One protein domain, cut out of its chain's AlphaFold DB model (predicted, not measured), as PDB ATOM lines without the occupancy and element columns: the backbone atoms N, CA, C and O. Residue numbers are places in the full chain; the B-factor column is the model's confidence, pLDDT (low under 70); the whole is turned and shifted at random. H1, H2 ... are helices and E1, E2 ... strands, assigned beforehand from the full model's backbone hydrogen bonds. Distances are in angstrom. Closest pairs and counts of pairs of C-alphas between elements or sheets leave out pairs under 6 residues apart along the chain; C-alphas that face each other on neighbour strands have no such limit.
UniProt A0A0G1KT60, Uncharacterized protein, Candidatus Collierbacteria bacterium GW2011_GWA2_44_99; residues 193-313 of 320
ATOM      1  N   LYS A 193     207.158 198.284 259.872       93.94
ATOM      2  CA  LYS A 193     207.208 196.933 259.305       93.94
ATOM      3  C   LYS A 193     205.971 196.130 259.699       93.94
ATOM      4  O   LYS A 193     205.291 195.597 258.824       93.94
ATOM      5  N   SER A 194     205.676 196.054 260.997       95.69
ATOM      6  CA  SER A 194     204.493 195.341 261.486       95.69
ATOM      7  C   SER A 194     203.200 196.047 261.085       95.69
ATOM      8  O   SER A 194     202.204 195.376 260.820       95.69
ATOM      9  N   PHE A 195     203.204 197.382 261.015       96.56
ATOM     10  CA  PHE A 195     202.050 198.167 260.581       96.56
ATOM     11  C   PHE A 195     201.671 197.874 259.125       96.56
ATOM     12  O   PHE A 195     200.541 197.467 258.867       96.56
ATOM     13  N   TYR A 196     202.610 197.980 258.181       96.88
ATOM     14  CA  TYR A 196     202.340 197.681 256.771       96.88
ATOM     15  C   TYR A 196     202.036 196.201 256.527       96.88
ATOM     16  O   TYR A 196     201.156 195.898 255.725       96.88
ATOM     17  N   ALA A 197     202.679 195.276 257.250       97.12
ATOM     18  CA  ALA A 197     202.320 193.858 257.178       97.12
ATOM     19  C   ALA A 197     200.838 193.627 257.532       97.12
ATOM     20  O   ALA A 197     200.129 192.946 256.794       97.12
ATOM     21  N   GLN A 198     200.349 194.261 258.604       98.00
ATOM     22  CA  GLN A 198     198.941 194.182 259.010       98.00
ATOM     23  C   GLN A 198     197.996 194.905 258.038       98.00
ATOM     24  O   GLN A 198     196.867 194.454 257.843       98.00
ATOM     25  N   ILE A 199     198.441 195.994 257.395       97.50
ATOM     26  CA  ILE A 199     197.677 196.642 256.316       97.50
ATOM     27  C   ILE A 199     197.448 195.656 255.172       97.50
ATOM     28  O   ILE A 199     196.302 195.468 254.782       97.50
ATOM     29  N   TYR A 200     198.501 195.015 254.660       97.56
ATOM     30  CA  TYR A 200     198.389 194.083 253.533       97.56
ATOM     31  C   TYR A 200     197.616 192.806 253.883       97.56
ATOM     32  O   TYR A 200     196.942 192.243 253.024       97.56
ATOM     33  N   GLU A 201     197.668 192.362 255.139       97.50
ATOM     34  CA  GLU A 201     196.840 191.253 255.617       97.50
ATOM     35  C   GLU A 201     195.348 191.622 255.625       97.50
ATOM     36  O   GLU A 201     194.506 190.854 255.158       97.50
ATOM     37  N   LYS A 202     195.011 192.816 256.127       96.75
ATOM     38  CA  LYS A 202     193.623 193.275 256.264       96.75
ATOM     39  C   LYS A 202     193.023 193.803 254.957       96.75
ATOM     40  O   LYS A 202     191.825 193.638 254.725       96.75
ATOM     41  N   TYR A 203     193.845 194.418 254.114       96.38
ATOM     42  CA  TYR A 203     193.500 194.971 252.808       96.38
ATOM     43  C   TYR A 203     194.440 194.387 251.744       96.38
ATOM     44  O   TYR A 203     195.386 195.054 251.324       96.38
ATOM     45  N   PRO A 204     194.193 193.153 251.265       95.69
ATOM     46  CA  PRO A 204     195.022 192.546 250.220       95.69
ATOM     47  C   PRO A 204     195.049 193.353 248.912       95.69
ATOM     48  O   PRO A 204     195.979 193.221 248.125       95.69
ATOM     49  N   ASP A 205     194.037 194.197 248.680       94.88
ATOM     50  CA  ASP A 205     193.924 195.130 247.557       94.88
ATOM     51  C   ASP A 205     194.432 196.548 247.888       94.88
ATOM     52  O   ASP A 205     194.080 197.490 247.175       94.88
ATOM     53  N   PHE A 206     195.253 196.720 248.939       96.69
ATOM     54  CA  PHE A 206     195.758 198.019 249.413       96.69
ATOM     55  C   PHE A 206     196.321 198.896 248.290       96.69
ATOM     56  O   PHE A 206     195.952 200.064 248.200       96.69
ATOM     57  N   ASP A 207     197.108 198.322 247.378       95.75
ATOM     58  CA  ASP A 207     197.727 199.042 246.254       95.75
ATOM     59  C   ASP A 207     196.706 199.618 245.247       95.75
ATOM     60  O   ASP A 207     197.035 200.447 244.402       95.75
ATOM     61  N   SER A 208     195.442 199.193 245.321       95.62
ATOM     62  CA  SER A 208     194.335 199.728 244.515       95.62
ATOM     63  C   SER A 208     193.424 200.689 245.288       95.62
ATOM     64  O   SER A 208     192.527 201.305 244.707       95.62
ATOM     65  N   ILE A 209     193.625 200.817 246.601       96.88
ATOM     66  CA  ILE A 209     192.820 201.662 247.478       96.88
ATOM     67  C   ILE A 209     193.518 203.020 247.619       96.88
ATOM     68  O   ILE A 209     194.692 203.069 247.985       96.88
ATOM     69  N   PRO A 210     192.825 204.146 247.377       97.38
ATOM     70  CA  PRO A 210     193.411 205.455 247.612       97.38
ATOM     71  C   PRO A 210     193.681 205.630 249.105       97.38
ATOM     72  O   PRO A 210     192.812 205.360 249.943       97.38
ATOM     73  N   TYR A 211     194.880 206.099 249.435       97.56
ATOM     74  CA  TYR A 211     195.232 206.388 250.815       97.56
ATOM     75  C   TYR A 211     195.923 207.737 250.974       97.56
ATOM     76  O   TYR A 211     196.607 208.230 250.071       97.56
ATOM     77  N   PHE A 212     195.711 208.332 252.143       97.19
ATOM     78  CA  PHE A 212     196.245 209.623 252.548       97.19
ATOM     79  C   PHE A 212     197.206 209.458 253.730       97.19
ATOM     80  O   PHE A 212     197.053 208.544 254.538       97.19
ATOM     81  N   THR A 213     198.193 210.343 253.837       95.00
ATOM     82  CA  THR A 213     199.229 210.301 254.885       95.00
ATOM     83  C   THR A 213     199.819 211.697 255.129       95.00
ATOM     84  O   THR A 213     199.501 212.639 254.406       95.00
ATOM     85  N   ASN A 214     200.679 211.856 256.134       90.69
ATOM     86  CA  ASN A 214     201.487 213.056 256.385       90.69
ATOM     87  C   ASN A 214     202.881 213.032 255.738       90.69
ATOM     88  O   ASN A 214     203.567 214.052 255.742       90.69
ATOM     89  N   GLY A 215     203.293 211.894 255.179       88.50
ATOM     90  CA  GLY A 215     204.560 211.722 254.469       88.50
ATOM     91  C   GLY A 215     204.695 210.319 253.875       88.50
ATOM     92  O   GLY A 215     203.948 209.410 254.246       88.50
ATOM     93  N   PHE A 216     205.624 210.143 252.930       88.50
ATOM     94  CA  PHE A 216     205.861 208.851 252.268       88.50
ATOM     95  C   PHE A 216     207.275 208.290 252.451       88.50
ATOM     96  O   PHE A 216     207.475 207.097 252.245       88.50
ATOM     97  N   ASP A 217     208.237 209.095 252.906       85.75
ATOM     98  CA  ASP A 217     209.644 208.690 253.006       85.75
ATOM     99  C   ASP A 217     209.821 207.374 253.784       85.75
ATOM    100  O   ASP A 217     210.453 206.439 253.293       85.75
ATOM    101  N   HIS A 218     209.197 207.257 254.962       85.38
ATOM    102  CA  HIS A 218     209.256 206.049 255.793       85.38
ATOM    103  C   HIS A 218     208.421 204.893 255.229       85.38
ATOM    104  O   HIS A 218     208.839 203.737 255.291       85.38
ATOM    105  N   GLY A 219     207.256 205.199 254.653       88.06
ATOM    106  CA  GLY A 219     206.365 204.206 254.051       88.06
ATOM    107  C   GLY A 219     206.966 203.534 252.817       88.06
ATOM    108  O   GLY A 219     206.776 202.336 252.621       88.06
ATOM    109  N   SER A 220     207.773 204.268 252.045       91.50
ATOM    110  CA  SER A 220     208.389 203.799 250.798       91.50
ATOM    111  C   SER A 220     209.298 202.570 250.956       91.50
ATOM    112  O   SER A 220     209.588 201.880 249.982       91.50
ATOM    113  N   TRP A 221     209.743 202.265 252.179       92.88
ATOM    114  CA  TRP A 221     210.540 201.068 252.476       92.88
ATOM    115  C   TRP A 221     209.690 199.800 252.619       92.88
ATOM    116  O   TRP A 221     210.224 198.694 252.547       92.88
ATOM    117  N   TYR A 222     208.384 199.956 252.845       94.44
ATOM    118  CA  TYR A 222     207.455 198.872 253.172       94.44
ATOM    119  C   TYR A 222     206.309 198.737 252.168       94.44
ATOM    120  O   TYR A 222     205.606 197.730 252.177       94.44
ATOM    121  N   THR A 223     206.121 199.730 251.298       93.88
ATOM    122  CA  THR A 223     205.154 199.691 250.204       93.88
ATOM    123  C   THR A 223     205.667 200.468 248.991       93.88
ATOM    124  O   THR A 223     206.334 201.493 249.127       93.88
ATOM    125  N   SER A 224     205.338 199.986 247.790       92.31
ATOM    126  CA  SER A 224     205.507 200.727 246.534       92.31
ATOM    127  C   SER A 224     204.280 201.566 246.162       92.31
ATOM    128  O   SER A 224     204.306 202.266 245.150       92.31
ATOM    129  N   HIS A 225     203.199 201.478 246.942       95.19
ATOM    130  CA  HIS A 225     201.964 202.215 246.708       95.19
ATOM    131  C   HIS A 225     202.146 203.675 247.100       95.19
ATOM    132  O   HIS A 225     202.353 203.985 248.269       95.19
ATOM    133  N   ILE A 226     202.101 204.574 246.121       95.56
ATOM    134  CA  ILE A 226     202.293 206.011 246.336       95.56
ATOM    135  C   ILE A 226     200.989 206.607 246.891       95.56
ATOM    136  O   ILE A 226     199.913 206.323 246.352       95.56
ATOM    137  N   PRO A 227     201.040 207.471 247.925       96.56
ATOM    138  CA  PRO A 227     199.837 208.058 248.492       96.56
ATOM    139  C   PRO A 227     199.121 208.940 247.477       96.56
ATOM    140  O   PRO A 227     199.738 209.687 246.711       96.56
ATOM    141  N   SER A 228     197.793 208.908 247.527       97.31
ATOM    142  CA  SER A 228     196.943 209.735 246.670       97.31
ATOM    143  C   SER A 228     196.970 211.213 247.078       97.31
ATOM    144  O   SER A 228     196.743 212.079 246.237       97.31
ATOM    145  N   ALA A 229     197.255 211.508 248.350       96.75
ATOM    146  CA  ALA A 229     197.462 212.861 248.861       96.75
ATOM    147  C   ALA A 229     198.323 212.848 250.134       96.75
ATOM    148  O   ALA A 229     198.227 211.925 250.951       96.75
ATOM    149  N   ILE A 230     199.133 213.895 250.311       95.44
ATOM    150  CA  ILE A 230     199.920 214.146 251.523       95.44
ATOM    151  C   ILE A 230     199.354 215.375 252.241       95.44
ATOM    152  O   ILE A 230     199.056 216.388 251.611       95.44
ATOM    153  N   PHE A 231     199.224 215.314 253.562       94.31
ATOM    154  CA  PHE A 231     198.729 216.414 254.389       94.31
ATOM    155  C   PHE A 231     199.800 216.858 255.378       94.31
ATOM    156  O   PHE A 231     200.181 216.099 256.266       94.31
ATOM    157  N   ILE A 232     200.277 218.092 255.229       91.56
ATOM    158  CA  ILE A 232     201.426 218.618 255.969       91.56
ATOM    159  C   ILE A 232     201.169 220.053 256.444       91.56
ATOM    160  O   ILE A 232     200.545 220.843 255.742       91.56
ATOM    161  N   LYS A 233     201.656 220.409 257.636       87.69
ATOM    162  CA  LYS A 233     201.616 221.764 258.204       87.69
ATOM    163  C   LYS A 233     202.500 222.712 257.384       87.69
ATOM    164  O   LYS A 233     203.672 222.909 257.692       87.69
ATOM    165  N   ILE A 234     201.926 223.307 256.342       82.38
ATOM    166  CA  ILE A 234     202.558 224.346 255.518       82.38
ATOM    167  C   ILE A 234     201.664 225.585 255.442       82.38
ATOM    168  O   ILE A 234     200.440 225.487 255.445       82.38
ATOM    169  N   ASN A 235     202.287 226.759 255.334       78.75
ATOM    170  CA  ASN A 235     201.585 228.041 255.180       78.75
ATOM    171  C   ASN A 235     201.357 228.421 253.707       78.75
ATOM    172  O   ASN A 235     200.974 229.550 253.403       78.75
ATOM    173  N   THR A 236     201.633 227.502 252.785       82.19
ATOM    174  CA  THR A 236     201.488 227.711 251.345       82.19
ATOM    175  C   THR A 236     200.236 227.011 250.818       82.19
ATOM    176  O   THR A 236     199.767 226.043 251.423       82.19
ATOM    177  N   PRO A 237     199.692 227.462 249.674       90.25
ATOM    178  CA  PRO A 237     198.702 226.696 248.921       90.25
ATOM    179  C   PRO A 237     199.202 225.281 248.580       90.25
ATOM    180  O   PRO A 237     200.395 225.005 248.733       90.25
ATOM    181  N   PRO A 238     198.317 224.391 248.094       93.81
ATOM    182  CA  PRO A 238     198.716 223.057 247.680       93.81
ATOM    183  C   PRO A 238     199.863 223.089 246.674       93.81
ATOM    184  O   PRO A 238     199.821 223.833 245.692       93.81
ATOM    185  N   VAL A 239     200.872 222.264 246.920       93.81
ATOM    186  CA  VAL A 239     202.086 222.163 246.102       93.81
ATOM    187  C   VAL A 239     202.407 220.698 245.856       93.81
ATOM    188  O   VAL A 239     202.075 219.839 246.670       93.81
ATOM    189  N   GLN A 240     203.036 220.394 244.728       93.12
ATOM    190  CA  GLN A 240     203.508 219.041 244.461       93.12
ATOM    191  C   GLN A 240     204.725 218.730 245.341       93.12
ATOM    192  O   GLN A 240     205.561 219.602 245.565       93.12
ATOM    193  N   HIS A 241     204.813 217.501 245.848       90.62
ATOM    194  CA  HIS A 241     205.984 217.025 246.581       90.62
ATOM    195  C   HIS A 241     207.223 216.982 245.672       90.62
ATOM    196  O   HIS A 241     207.137 216.544 244.526       90.62
ATOM    197  N   ASP A 242     208.389 217.367 246.195       87.56
ATOM    198  CA  ASP A 242     209.619 217.503 245.397       87.56
ATOM    199  C   ASP A 242     210.104 216.173 244.789       87.56
ATOM    200  O   ASP A 242     210.701 216.146 243.714       87.56
ATOM    201  N   TYR A 243     209.835 215.059 245.476       86.75
ATOM    202  CA  TYR A 243     210.321 213.723 245.100       86.75
ATOM    203  C   TYR A 243     209.246 212.770 244.563       86.75
ATOM    204  O   TYR A 243     209.582 211.736 243.989       86.75
ATOM    205  N   TYR A 244     207.963 213.089 244.752       86.12
ATOM    206  CA  TYR A 244     206.859 212.177 244.446       86.12
ATOM    207  C   TYR A 244     205.785 212.905 243.634       86.12
ATOM    208  O   TYR A 244     205.546 214.090 243.862       86.12
ATOM    209  N   PRO A 245     205.080 212.222 242.718       91.06
ATOM    210  CA  PRO A 245     203.981 212.809 241.953       91.06
ATOM    211  C   PRO A 245     202.695 212.945 242.795       91.06
ATOM    212  O   PRO A 245     201.605 212.628 242.329       91.06
ATOM    213  N   THR A 246     202.817 213.406 244.041       94.38
ATOM    214  CA  THR A 246     201.716 213.537 245.001       94.38
ATOM    215  C   THR A 246     201.594 214.985 245.453       94.38
ATOM    216  O   THR A 246     202.589 215.650 245.746       94.38
ATOM    217  N   MET A 247     200.361 215.477 245.530       95.69
ATOM    218  CA  MET A 247     200.073 216.813 246.041       95.69
ATOM    219  C   MET A 247     200.106 216.841 247.571       95.69
ATOM    220  O   MET A 247     199.592 215.941 248.239       95.69
ATOM    221  N   MET A 248     200.690 217.910 248.106       94.88
ATOM    222  CA  MET A 248     200.718 218.254 249.520       94.88
ATOM    223  C   MET A 248     199.664 219.314 249.825       94.88
ATOM    224  O   MET A 248     199.573 220.323 249.124       94.88
ATOM    225  N   TYR A 249     198.901 219.113 250.896       95.38
ATOM    226  CA  TYR A 249     197.781 219.969 251.275       95.38
ATOM    227  C   TYR A 249     197.888 220.451 252.733       95.38
ATOM    228  O   TYR A 249     198.240 219.659 253.610       95.38
ATOM    229  N   PRO A 250     197.533 221.720 253.017       93.75
ATOM    230  CA  PRO A 250     197.788 222.327 254.326       93.75
ATOM    231  C   PRO A 250     196.679 222.191 255.377       93.75
ATOM    232  O   PRO A 250     196.932 222.495 256.537       93.75
ATOM    233  N   ASN A 251     195.436 221.849 255.009       93.75
ATOM    234  CA  ASN A 251     194.298 222.005 255.929       93.75
ATOM    235  C   ASN A 251     193.115 221.065 255.653       93.75
ATOM    236  O   ASN A 251     193.031 220.417 254.603       93.75
ATOM    237  N   LEU A 252     192.169 221.047 256.598       95.94
ATOM    238  CA  LEU A 252     190.976 220.205 256.561       95.94
ATOM    239  C   LEU A 252     190.080 220.422 255.337       95.94
ATOM    240  O   LEU A 252     189.520 219.456 254.822       95.94
ATOM    241  N   ASN A 253     189.953 221.645 254.819       96.12
ATOM    242  CA  ASN A 253     189.102 221.886 253.648       96.12
ATOM    243  C   ASN A 253     189.615 221.117 252.425       96.12
ATOM    244  O   ASN A 253     188.827 220.502 251.702       96.12
ATOM    245  N   TYR A 254     190.934 221.101 252.230       96.38
ATOM    246  CA  TYR A 254     191.545 220.299 251.177       96.38
ATOM    247  C   TYR A 254     191.382 218.805 251.434       96.38
ATOM    248  O   TYR A 254     191.008 218.085 250.511       96.38
ATOM    249  N   PHE A 255     191.559 218.353 252.679       96.94
ATOM    250  CA  PHE A 255     191.330 216.955 253.049       96.94
ATOM    251  C   PHE A 255     189.927 216.487 252.664       96.94
ATOM    252  O   PHE A 255     189.779 215.499 251.950       96.94
ATOM    253  N   LEU A 256     188.896 217.245 253.042       97.31
ATOM    254  CA  LEU A 256     187.509 216.930 252.700       97.31
ATOM    255  C   LEU A 256     187.262 216.971 251.187       97.31
ATOM    256  O   LEU A 256     186.451 216.202 250.672       97.31
ATOM    257  N   SER A 257     187.938 217.866 250.461       96.88
ATOM    258  CA  SER A 257     187.820 217.945 249.002       96.88
ATOM    259  C   SER A 257     188.454 216.745 248.293       96.88
ATOM    260  O   SER A 257     187.844 216.199 247.376       96.88
ATOM    261  N   GLU A 258     189.623 216.285 248.749       97.00
ATOM    262  CA  GLU A 258     190.294 215.097 248.219       97.00
ATOM    263  C   GLU A 258     189.535 213.829 248.598       97.00
ATOM    264  O   GLU A 258     189.288 212.981 247.744       97.00
ATOM    265  N   GLN A 259     189.070 213.727 249.844       96.56
ATOM    266  CA  GLN A 259     188.277 212.594 250.314       96.56
ATOM    267  C   GLN A 259     187.021 212.385 249.460       96.56
ATOM    268  O   GLN A 259     186.700 211.255 249.110       96.56
ATOM    269  N   LYS A 260     186.337 213.463 249.051       96.38
ATOM    270  CA  LYS A 260     185.143 213.389 248.188       96.38
ATOM    271  C   LYS A 260     185.405 212.791 246.805       96.38
ATOM    272  O   LYS A 260     184.464 212.284 246.199       96.38
ATOM    273  N   LYS A 261     186.641 212.843 246.296       96.88
ATOM    274  CA  LYS A 261     186.996 212.232 245.002       96.88
ATOM    275  C   LYS A 261     186.971 210.706 245.065       96.88
ATOM    276  O   LYS A 261     186.809 210.061 244.032       96.88
ATOM    277  N   TYR A 262     187.102 210.137 246.263       96.19
ATOM    278  CA  TYR A 262     187.228 208.705 246.473       96.19
ATOM    279  C   TYR A 262     186.070 208.172 247.333       96.19
ATOM    280  O   TYR A 262     185.959 208.515 248.512       96.19
ATOM    281  N   PRO A 263     185.205 207.289 246.796       92.75
ATOM    282  CA  PRO A 263     184.051 206.776 247.538       92.75
ATOM    283  C   PRO A 263     184.439 205.925 248.758       92.75
ATOM    284  O   PRO A 263     183.642 205.793 249.684       92.75
ATOM    285  N   ARG A 264     185.649 205.354 248.753       96.06
ATOM    286  CA  ARG A 264     186.285 204.652 249.872       96.06
ATOM    287  C   ARG A 264     187.781 204.944 249.868       96.06
ATOM    288  O   ARG A 264     188.331 205.184 248.794       96.06
ATOM    289  N   GLY A 265     188.425 204.855 251.024       97.62
ATOM    290  CA  GLY A 265     189.874 204.991 251.130       97.62
ATOM    291  C   GLY A 265     190.386 204.889 252.559       97.62
ATOM    292  O   GLY A 265     189.618 204.647 253.497       97.62
ATOM    293  N   LEU A 266     191.700 205.039 252.699       98.12
ATOM    294  CA  LEU A 266     192.426 204.869 253.956       98.12
ATOM    295  C   LEU A 266     193.200 206.134 254.336       98.12
ATOM    296  O   LEU A 266     193.645 206.888 253.474       98.12
ATOM    297  N   VAL A 267     193.384 206.381 255.628       97.38
ATOM    298  CA  VAL A 267     194.276 207.435 256.123       97.38
ATOM    299  C   VAL A 267     195.232 206.843 257.138       97.38
ATOM    300  O   VAL A 267     194.795 206.223 258.105       97.38
ATOM    301  N   ILE A 268     196.526 207.052 256.927       96.00
ATOM    302  CA  ILE A 268     197.567 206.719 257.895       96.00
ATOM    303  C   ILE A 268     197.851 207.975 258.721       96.00
ATOM    304  O   ILE A 268     198.112 209.045 258.169       96.00
ATOM    305  N   VAL A 269     197.771 207.840 260.044       93.44
ATOM    306  CA  VAL A 269     198.044 208.910 261.007       93.44
ATOM    307  C   VAL A 269     199.211 208.495 261.898       93.44
ATOM    308  O   VAL A 269     199.184 207.451 262.546       93.44
ATOM    309  N   GLU A 270     200.228 209.350 261.937       88.25
ATOM    310  CA  GLU A 270     201.400 209.223 262.807       88.25
ATOM    311  C   GLU A 270     201.288 210.246 263.941       88.25
ATOM    312  O   GLU A 270     201.243 211.440 263.671       88.25
ATOM    313  N   ASP A 271     201.214 209.834 265.206       70.56
ATOM    314  CA  ASP A 271     200.579 210.686 266.228       70.56
ATOM    315  C   ASP A 271     201.524 211.599 267.041       70.56
ATOM    316  O   ASP A 271     201.093 212.584 267.639       70.56
ATOM    317  N   TRP A 272     202.827 211.318 267.069       61.81
ATOM    318  CA  TRP A 272     203.737 211.920 268.056       61.81
ATOM    319  C   TRP A 272     204.346 213.280 267.646       61.81
ATOM    320  O   TRP A 272     204.400 214.213 268.447       61.81
ATOM    321  N   GLN A 273     204.764 213.426 266.387       62.28
ATOM    322  CA  GLN A 273     205.138 214.698 265.747       62.28
ATOM    323  C   GLN A 273     204.580 214.703 264.329       62.28
ATOM    324  O   GLN A 273     205.289 214.965 263.361       62.28
ATOM    325  N   SER A 274     203.294 214.359 264.215       66.62
ATOM    326  CA  SER A 274     202.624 214.382 262.927       66.62
ATOM    327  C   SER A 274     202.844 215.726 262.265       66.62
ATOM    328  O   SER A 274     202.420 216.767 262.780       66.62
ATOM    329  N   LEU A 275     203.450 215.677 261.087       81.69
ATOM    330  CA  LEU A 275     203.402 216.784 260.155       81.69
ATOM    331  C   LEU A 275     201.962 217.031 259.682       81.69
ATOM    332  O   LEU A 275     201.704 218.094 259.134       81.69
ATOM    333  N   MET A 276     201.014 216.120 259.949       90.62
ATOM    334  CA  MET A 276     199.598 216.326 259.664       90.62
ATOM    335  C   MET A 276     199.026 217.516 260.455       90.62
ATOM    336  O   MET A 276     199.204 217.582 261.678       90.62
ATOM    337  N   PRO A 277     198.294 218.429 259.793       91.44
ATOM    338  CA  PRO A 277     197.507 219.474 260.441       91.44
ATOM    339  C   PRO A 277     196.606 218.936 261.565       91.44
ATOM    340  O   PRO A 277     196.017 217.859 261.450       91.44
ATOM    341  N   ASP A 278     196.531 219.667 262.681       90.44
ATOM    342  CA  ASP A 278     195.835 219.191 263.886       90.44
ATOM    343  C   ASP A 278     194.315 219.084 263.671       90.44
ATOM    344  O   ASP A 278     193.700 218.120 264.117       90.44
ATOM    345  N   ASP A 279     193.734 219.991 262.883       93.31
ATOM    346  CA  ASP A 279     192.326 219.969 262.468       93.31
ATOM    347  C   ASP A 279     191.960 218.714 261.656       93.31
ATOM    348  O   ASP A 279     190.884 218.140 261.840       93.31
ATOM    349  N   ILE A 280     192.865 218.252 260.788       95.44
ATOM    350  CA  ILE A 280     192.711 217.001 260.037       95.44
ATOM    351  C   ILE A 280     192.749 215.802 260.986       95.44
ATOM    352  O   ILE A 280     191.880 214.935 260.895       95.44
ATOM    353  N   LYS A 281     193.713 215.746 261.915       93.19
ATOM    354  CA  LYS A 281     193.812 214.643 262.887       93.19
ATOM    355  C   LYS A 281     192.566 214.544 263.758       93.19
ATOM    356  O   LYS A 281     192.005 213.458 263.898       93.19
ATOM    357  N   ASP A 282     192.113 215.672 264.298       94.62
ATOM    358  CA  ASP A 282     190.912 215.735 265.129       94.62
ATOM    359  C   ASP A 282     189.677 215.287 264.341       94.62
ATOM    360  O   ASP A 282     188.848 214.523 264.847       94.62
ATOM    361  N   TYR A 283     189.572 215.700 263.072       96.88
ATOM    362  CA  TYR A 283     188.515 215.234 262.184       96.88
ATOM    363  C   TYR A 283     188.581 213.719 261.964       96.88
ATOM    364  O   TYR A 283     187.562 213.047 262.135       96.88
ATOM    365  N   ILE A 284     189.748 213.171 261.614       96.50
ATOM    366  CA  ILE A 284     189.929 211.739 261.343       96.50
ATOM    367  C   ILE A 284     189.528 210.909 262.561       96.50
ATOM    368  O   ILE A 284     188.668 210.039 262.450       96.50
ATOM    369  N   LYS A 285     190.077 211.238 263.734       94.56
ATOM    370  CA  LYS A 285     189.819 210.522 264.992       94.56
ATOM    371  C   LYS A 285     188.352 210.543 265.402       94.56
ATOM    372  O   LYS A 285     187.869 209.599 266.020       94.56
ATOM    373  N   LYS A 286     187.643 211.625 265.073       96.69
ATOM    374  CA  LYS A 286     186.234 211.804 265.425       96.69
ATOM    375  C   LYS A 286     185.267 211.178 264.418       96.69
ATOM    376  O   LYS A 286     184.178 210.778 264.817       96.69
ATOM    377  N   ASN A 287     185.615 211.151 263.130       97.00
ATOM    378  CA  ASN A 287     184.658 210.857 262.056       97.00
ATOM    379  C   ASN A 287     184.978 209.591 261.257       97.00
ATOM    380  O   ASN A 287     184.089 209.083 260.575       97.00
ATOM    381  N   LEU A 288     186.218 209.100 261.291       97.00
ATOM    382  CA  LEU A 288     186.628 207.907 260.555       97.00
ATOM    383  C   LEU A 288     186.729 206.699 261.479       97.00
ATOM    384  O   LEU A 288     186.898 206.817 262.692       97.00
ATOM    385  N   LYS A 289     186.636 205.511 260.886       97.00
ATOM    386  CA  LYS A 289     186.736 204.256 261.623       97.00
ATOM    387  C   LYS A 289     188.199 203.884 261.803       97.00
ATOM    388  O   LYS A 289     188.917 203.769 260.817       97.00
ATOM    389  N   LEU A 290     188.628 203.670 263.045       97.19
ATOM    390  CA  LEU A 290     189.948 203.110 263.339       97.19
ATOM    391  C   LEU A 290     189.962 201.622 262.969       97.19
ATOM    392  O   LEU A 290     189.162 200.840 263.480       97.19
ATOM    393  N   GLU A 291     190.879 201.229 262.092       96.94
ATOM    394  CA  GLU A 291     190.971 199.868 261.563       96.94
ATOM    395  C   GLU A 291     192.146 199.083 262.136       96.94
ATOM    396  O   GLU A 291     192.043 197.869 262.320       96.94
ATOM    397  N   LEU A 292     193.266 199.757 262.369       95.88
ATOM    398  CA  LEU A 292     194.508 199.166 262.850       95.88
ATOM    399  C   LEU A 292     195.253 200.214 263.670       95.88
ATOM    400  O   LEU A 292     195.267 201.393 263.316       95.88
ATOM    401  N   ARG A 293     195.909 199.767 264.738       95.38
ATOM    402  CA  ARG A 293     196.812 200.588 265.535       95.38
ATOM    403  C   ARG A 293     198.000 199.755 265.997       95.38
ATOM    404  O   ARG A 293     197.812 198.709 266.611       95.38
ATOM    405  N   VAL A 294     199.209 200.233 265.721       94.69
ATOM    406  CA  VAL A 294     200.464 199.629 266.188       94.69
ATOM    407  C   VAL A 294     201.157 200.624 267.106       94.69
ATOM    408  O   VAL A 294     201.550 201.692 266.658       94.69
ATOM    409  N   GLU A 295     201.268 200.287 268.394       90.81
ATOM    410  CA  GLU A 295     201.708 201.220 269.445       90.81
ATOM    411  C   GLU A 295     203.217 201.466 269.478       90.81
ATOM    412  O   GLU A 295     203.654 202.577 269.754       90.81
ATOM    413  N   SER A 296     204.020 200.419 269.309       88.88
ATOM    414  CA  SER A 296     205.466 200.449 269.558       88.88
ATOM    415  C   SER A 296     206.143 199.256 268.897       88.88
ATOM    416  O   SER A 296     205.486 198.274 268.544       88.88
ATOM    417  N   MET A 297     207.466 199.326 268.751       87.25
ATOM    418  CA  MET A 297     208.253 198.163 268.353       87.25
ATOM    419  C   MET A 297     208.299 197.116 269.480       87.25
ATOM    420  O   MET A 297     208.485 197.490 270.640       87.25
ATOM    421  N   PRO A 298     208.276 195.804 269.167       86.38
ATOM    422  CA  PRO A 298     208.367 194.738 270.171       86.38
ATOM    423  C   PRO A 298     209.607 194.821 271.074       86.38
ATOM    424  O   PRO A 298     209.577 194.400 272.225       86.38
ATOM    425  N   VAL A 299     210.706 195.372 270.550       83.25
ATOM    426  CA  VAL A 299     211.977 195.541 271.273       83.25
ATOM    427  C   VAL A 299     212.006 196.767 272.195       83.25
ATOM    428  O   VAL A 299     212.957 196.916 272.958       83.25
ATOM    429  N   SER A 300     210.996 197.641 272.129       81.88
ATOM    430  CA  SER A 300     210.912 198.894 272.894       81.88
ATOM    431  C   SER A 300     209.456 199.242 273.260       81.88
ATOM    432  O   SER A 300     208.934 200.266 272.823       81.88
ATOM    433  N   PRO A 301     208.764 198.401 274.054       82.75
ATOM    434  CA  PRO A 301     207.329 198.563 274.327       82.75
ATOM    435  C   PRO A 301     206.983 199.828 275.130       82.75
ATOM    436  O   PRO A 301     205.856 200.319 275.081       82.75
ATOM    437  N   GLU A 302     207.954 200.367 275.871       81.06
ATOM    438  CA  GLU A 302     207.794 201.597 276.653       81.06
ATOM    439  C   GLU A 302     207.861 202.861 275.777       81.06
ATOM    440  O   GLU A 302     207.364 203.922 276.159       81.06
ATOM    441  N   GLU A 303     208.441 202.763 274.577       79.19
ATOM    442  CA  GLU A 303     208.493 203.856 273.613       79.19
ATOM    443  C   GLU A 303     207.283 203.787 272.684       79.19
ATOM    444  O   GLU A 303     207.303 203.151 271.631       79.19
ATOM    445  N   LYS A 304     206.206 204.464 273.086       84.81
ATOM    446  CA  LYS A 304     204.956 204.498 272.322       84.81
ATOM    447  C   LYS A 304     205.018 205.525 271.194       84.81
ATOM    448  O   LYS A 304     205.098 206.729 271.440       84.81
ATOM    449  N   TRP A 305     204.928 205.020 269.971       86.06
ATOM    450  CA  TRP A 305     204.932 205.753 268.708       86.06
ATOM    451  C   TRP A 305     203.825 205.205 267.803       86.06
ATOM    452  O   TRP A 305     204.117 204.472 266.853       86.06
ATOM    453  N   PRO A 306     202.552 205.507 268.119       89.50
ATOM    454  CA  PRO A 306     201.436 204.861 267.461       89.50
ATOM    455  C   PRO A 306     201.356 205.230 265.978       89.50
ATOM    456  O   PRO A 306     201.384 206.409 265.608       89.50
ATOM    457  N   LEU A 307     201.223 204.193 265.154       93.56
ATOM    458  CA  LEU A 307     200.766 204.269 263.772       93.56
ATOM    459  C   LEU A 307     199.316 203.811 263.733       93.56
ATOM    460  O   LEU A 307     198.996 202.706 264.182       93.56
ATOM    461  N   GLU A 308     198.445 204.658 263.205       95.56
ATOM    462  CA  GLU A 308     197.012 204.410 263.153       95.56
ATOM    463  C   GLU A 308     196.538 204.400 261.700       95.56
ATOM    464  O   GLU A 308     196.889 205.275 260.910       95.56
ATOM    465  N   LEU A 309     195.722 203.409 261.348       97.25
ATOM    466  CA  LEU A 309     195.032 203.341 260.067       97.25
ATOM    467  C   LEU A 309     193.552 203.618 260.293       97.25
ATOM    468  O   LEU A 309     192.881 202.880 261.019       97.25
ATOM    469  N   TYR A 310     193.037 204.628 259.613       97.75
ATOM    470  CA  TYR A 310     191.619 204.946 259.570       97.75
ATOM    471  C   TYR A 310     191.043 204.642 258.191       97.75
ATOM    472  O   TYR A 310     191.750 204.709 257.187       97.75
ATOM    473  N   SER A 311     189.748 204.353 258.128       97.69
ATOM    474  CA  SER A 311     189.041 204.109 256.875       97.69
ATOM    475  C   SER A 311     187.769 204.942 256.743       97.69
ATOM    476  O   SER A 311     187.153 205.365 257.727       97.69
ATOM    477  N   TRP A 312     187.362 205.169 255.492       96.81
ATOM    478  CA  TRP A 312     186.032 205.667 255.143       96.81
ATOM    479  C   TRP A 312     185.450 204.870 253.977       96.81
ATOM    480  O   TRP A 312     186.177 204.342 253.135       96.81
ATOM    481  N   GLY A 313     184.121 204.791 253.908       92.81
ATOM    482  CA  GLY A 313     183.419 204.195 252.766       92.81
ATOM    483  C   GLY A 313     183.469 202.663 252.671       92.81
ATOM    484  O   GLY A 313     182.923 202.112 251.720       92.81
TER     485      GLY A 313
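AT A GLANCE: This is residues 193 to 313 of the 320 residues of an uncharacterized protein of Candidatus Collierbacteria bacterium GW2011_GWA2_44_99 (UniProt A0A0G1KT60). One twisted sheet of six strands runs through the domain, with H1 over one face at its E5 edge, H3 over the opposite face across E4 and E6, and H2 beside the short strands, where it also packs on H3. Long loops join E1 to E2, E2 to E3 and E5 to E6. The printed part has 121 residues, with three named helices and six named strands along the chain as H1 E1 E2 E3 H2 E4 H3 E5 E6; the sheet's order is E3 E2 E1 E4 E6 E5, mixed. The class is mixed, helices and strands, with under half of the residues in named elements. The whole is compact, with a radius of gyration of the C-alphas of 13.8 A and spans of 41 by 31 by 29 A.

HOW THE PARTS SIT: Start at H1, residues 193 to 202, on the sheet at a height of 9.2 A, over E5, residues 289 to 294; the closest C-alphas, Phe 195 and Val 294, are 6.0 A apart. Next comes E1, residues 211 to 213, parallel to E4, residues 265 to 270, with N 212 and O 266 at 2.9 A. E2, residues 229 to 231, is parallel to E1, with N 231 and O 213 at 2.8 A. E3, residues 247 to 249, is parallel to E2, with N 249 and O 230 at 2.8 A. H2, residues 252 to 261, is on the sheet but only just over none of its strands. H3, residues 278 to 287, lies on the face opposite to H1 and touches H2 at a steep tilt of 49 degrees, the same way; C-alphas 252 and 280, their closest, are 5.0 A apart. E6, residues 307 to 312, is antiparallel to E4, with N 267 and O 310 at 2.8 A, and forms a hairpin with E5, with N 291 and O 309 at 2.8 A. E3, H2, E4 and E4, H3, E5 are split strand-helix-strand units, same-way strands with other strands between them, each with a right-handed crossover. Every O i to N i+4 pair is within hydrogen-bond range in H1 and H3, and 5 of 6 in H2.

IN THESE COORDINATES: Find C-alpha 193 at (207.208, 196.933, 259.305), from which H1 runs 14.4 A. H2 measures 14.6 A and H3 14.1 A. E4 begins with C-alpha 265 at (189.874, 204.991, 251.130) and runs 16.9 A; E5 runs 15.2 A. E6 runs 17.1 A to C-alpha 312 at (186.032, 205.667, 255.143). E1, E2 and E3 have three residues each.

THE WHOLE: Look at Pro 237 and Val 299 for the two C-alphas farthest apart, 40.6 A. The printed part has no cut. Residues 272 to 274 have pLDDT under 70; the mean of the printed part is 92.2.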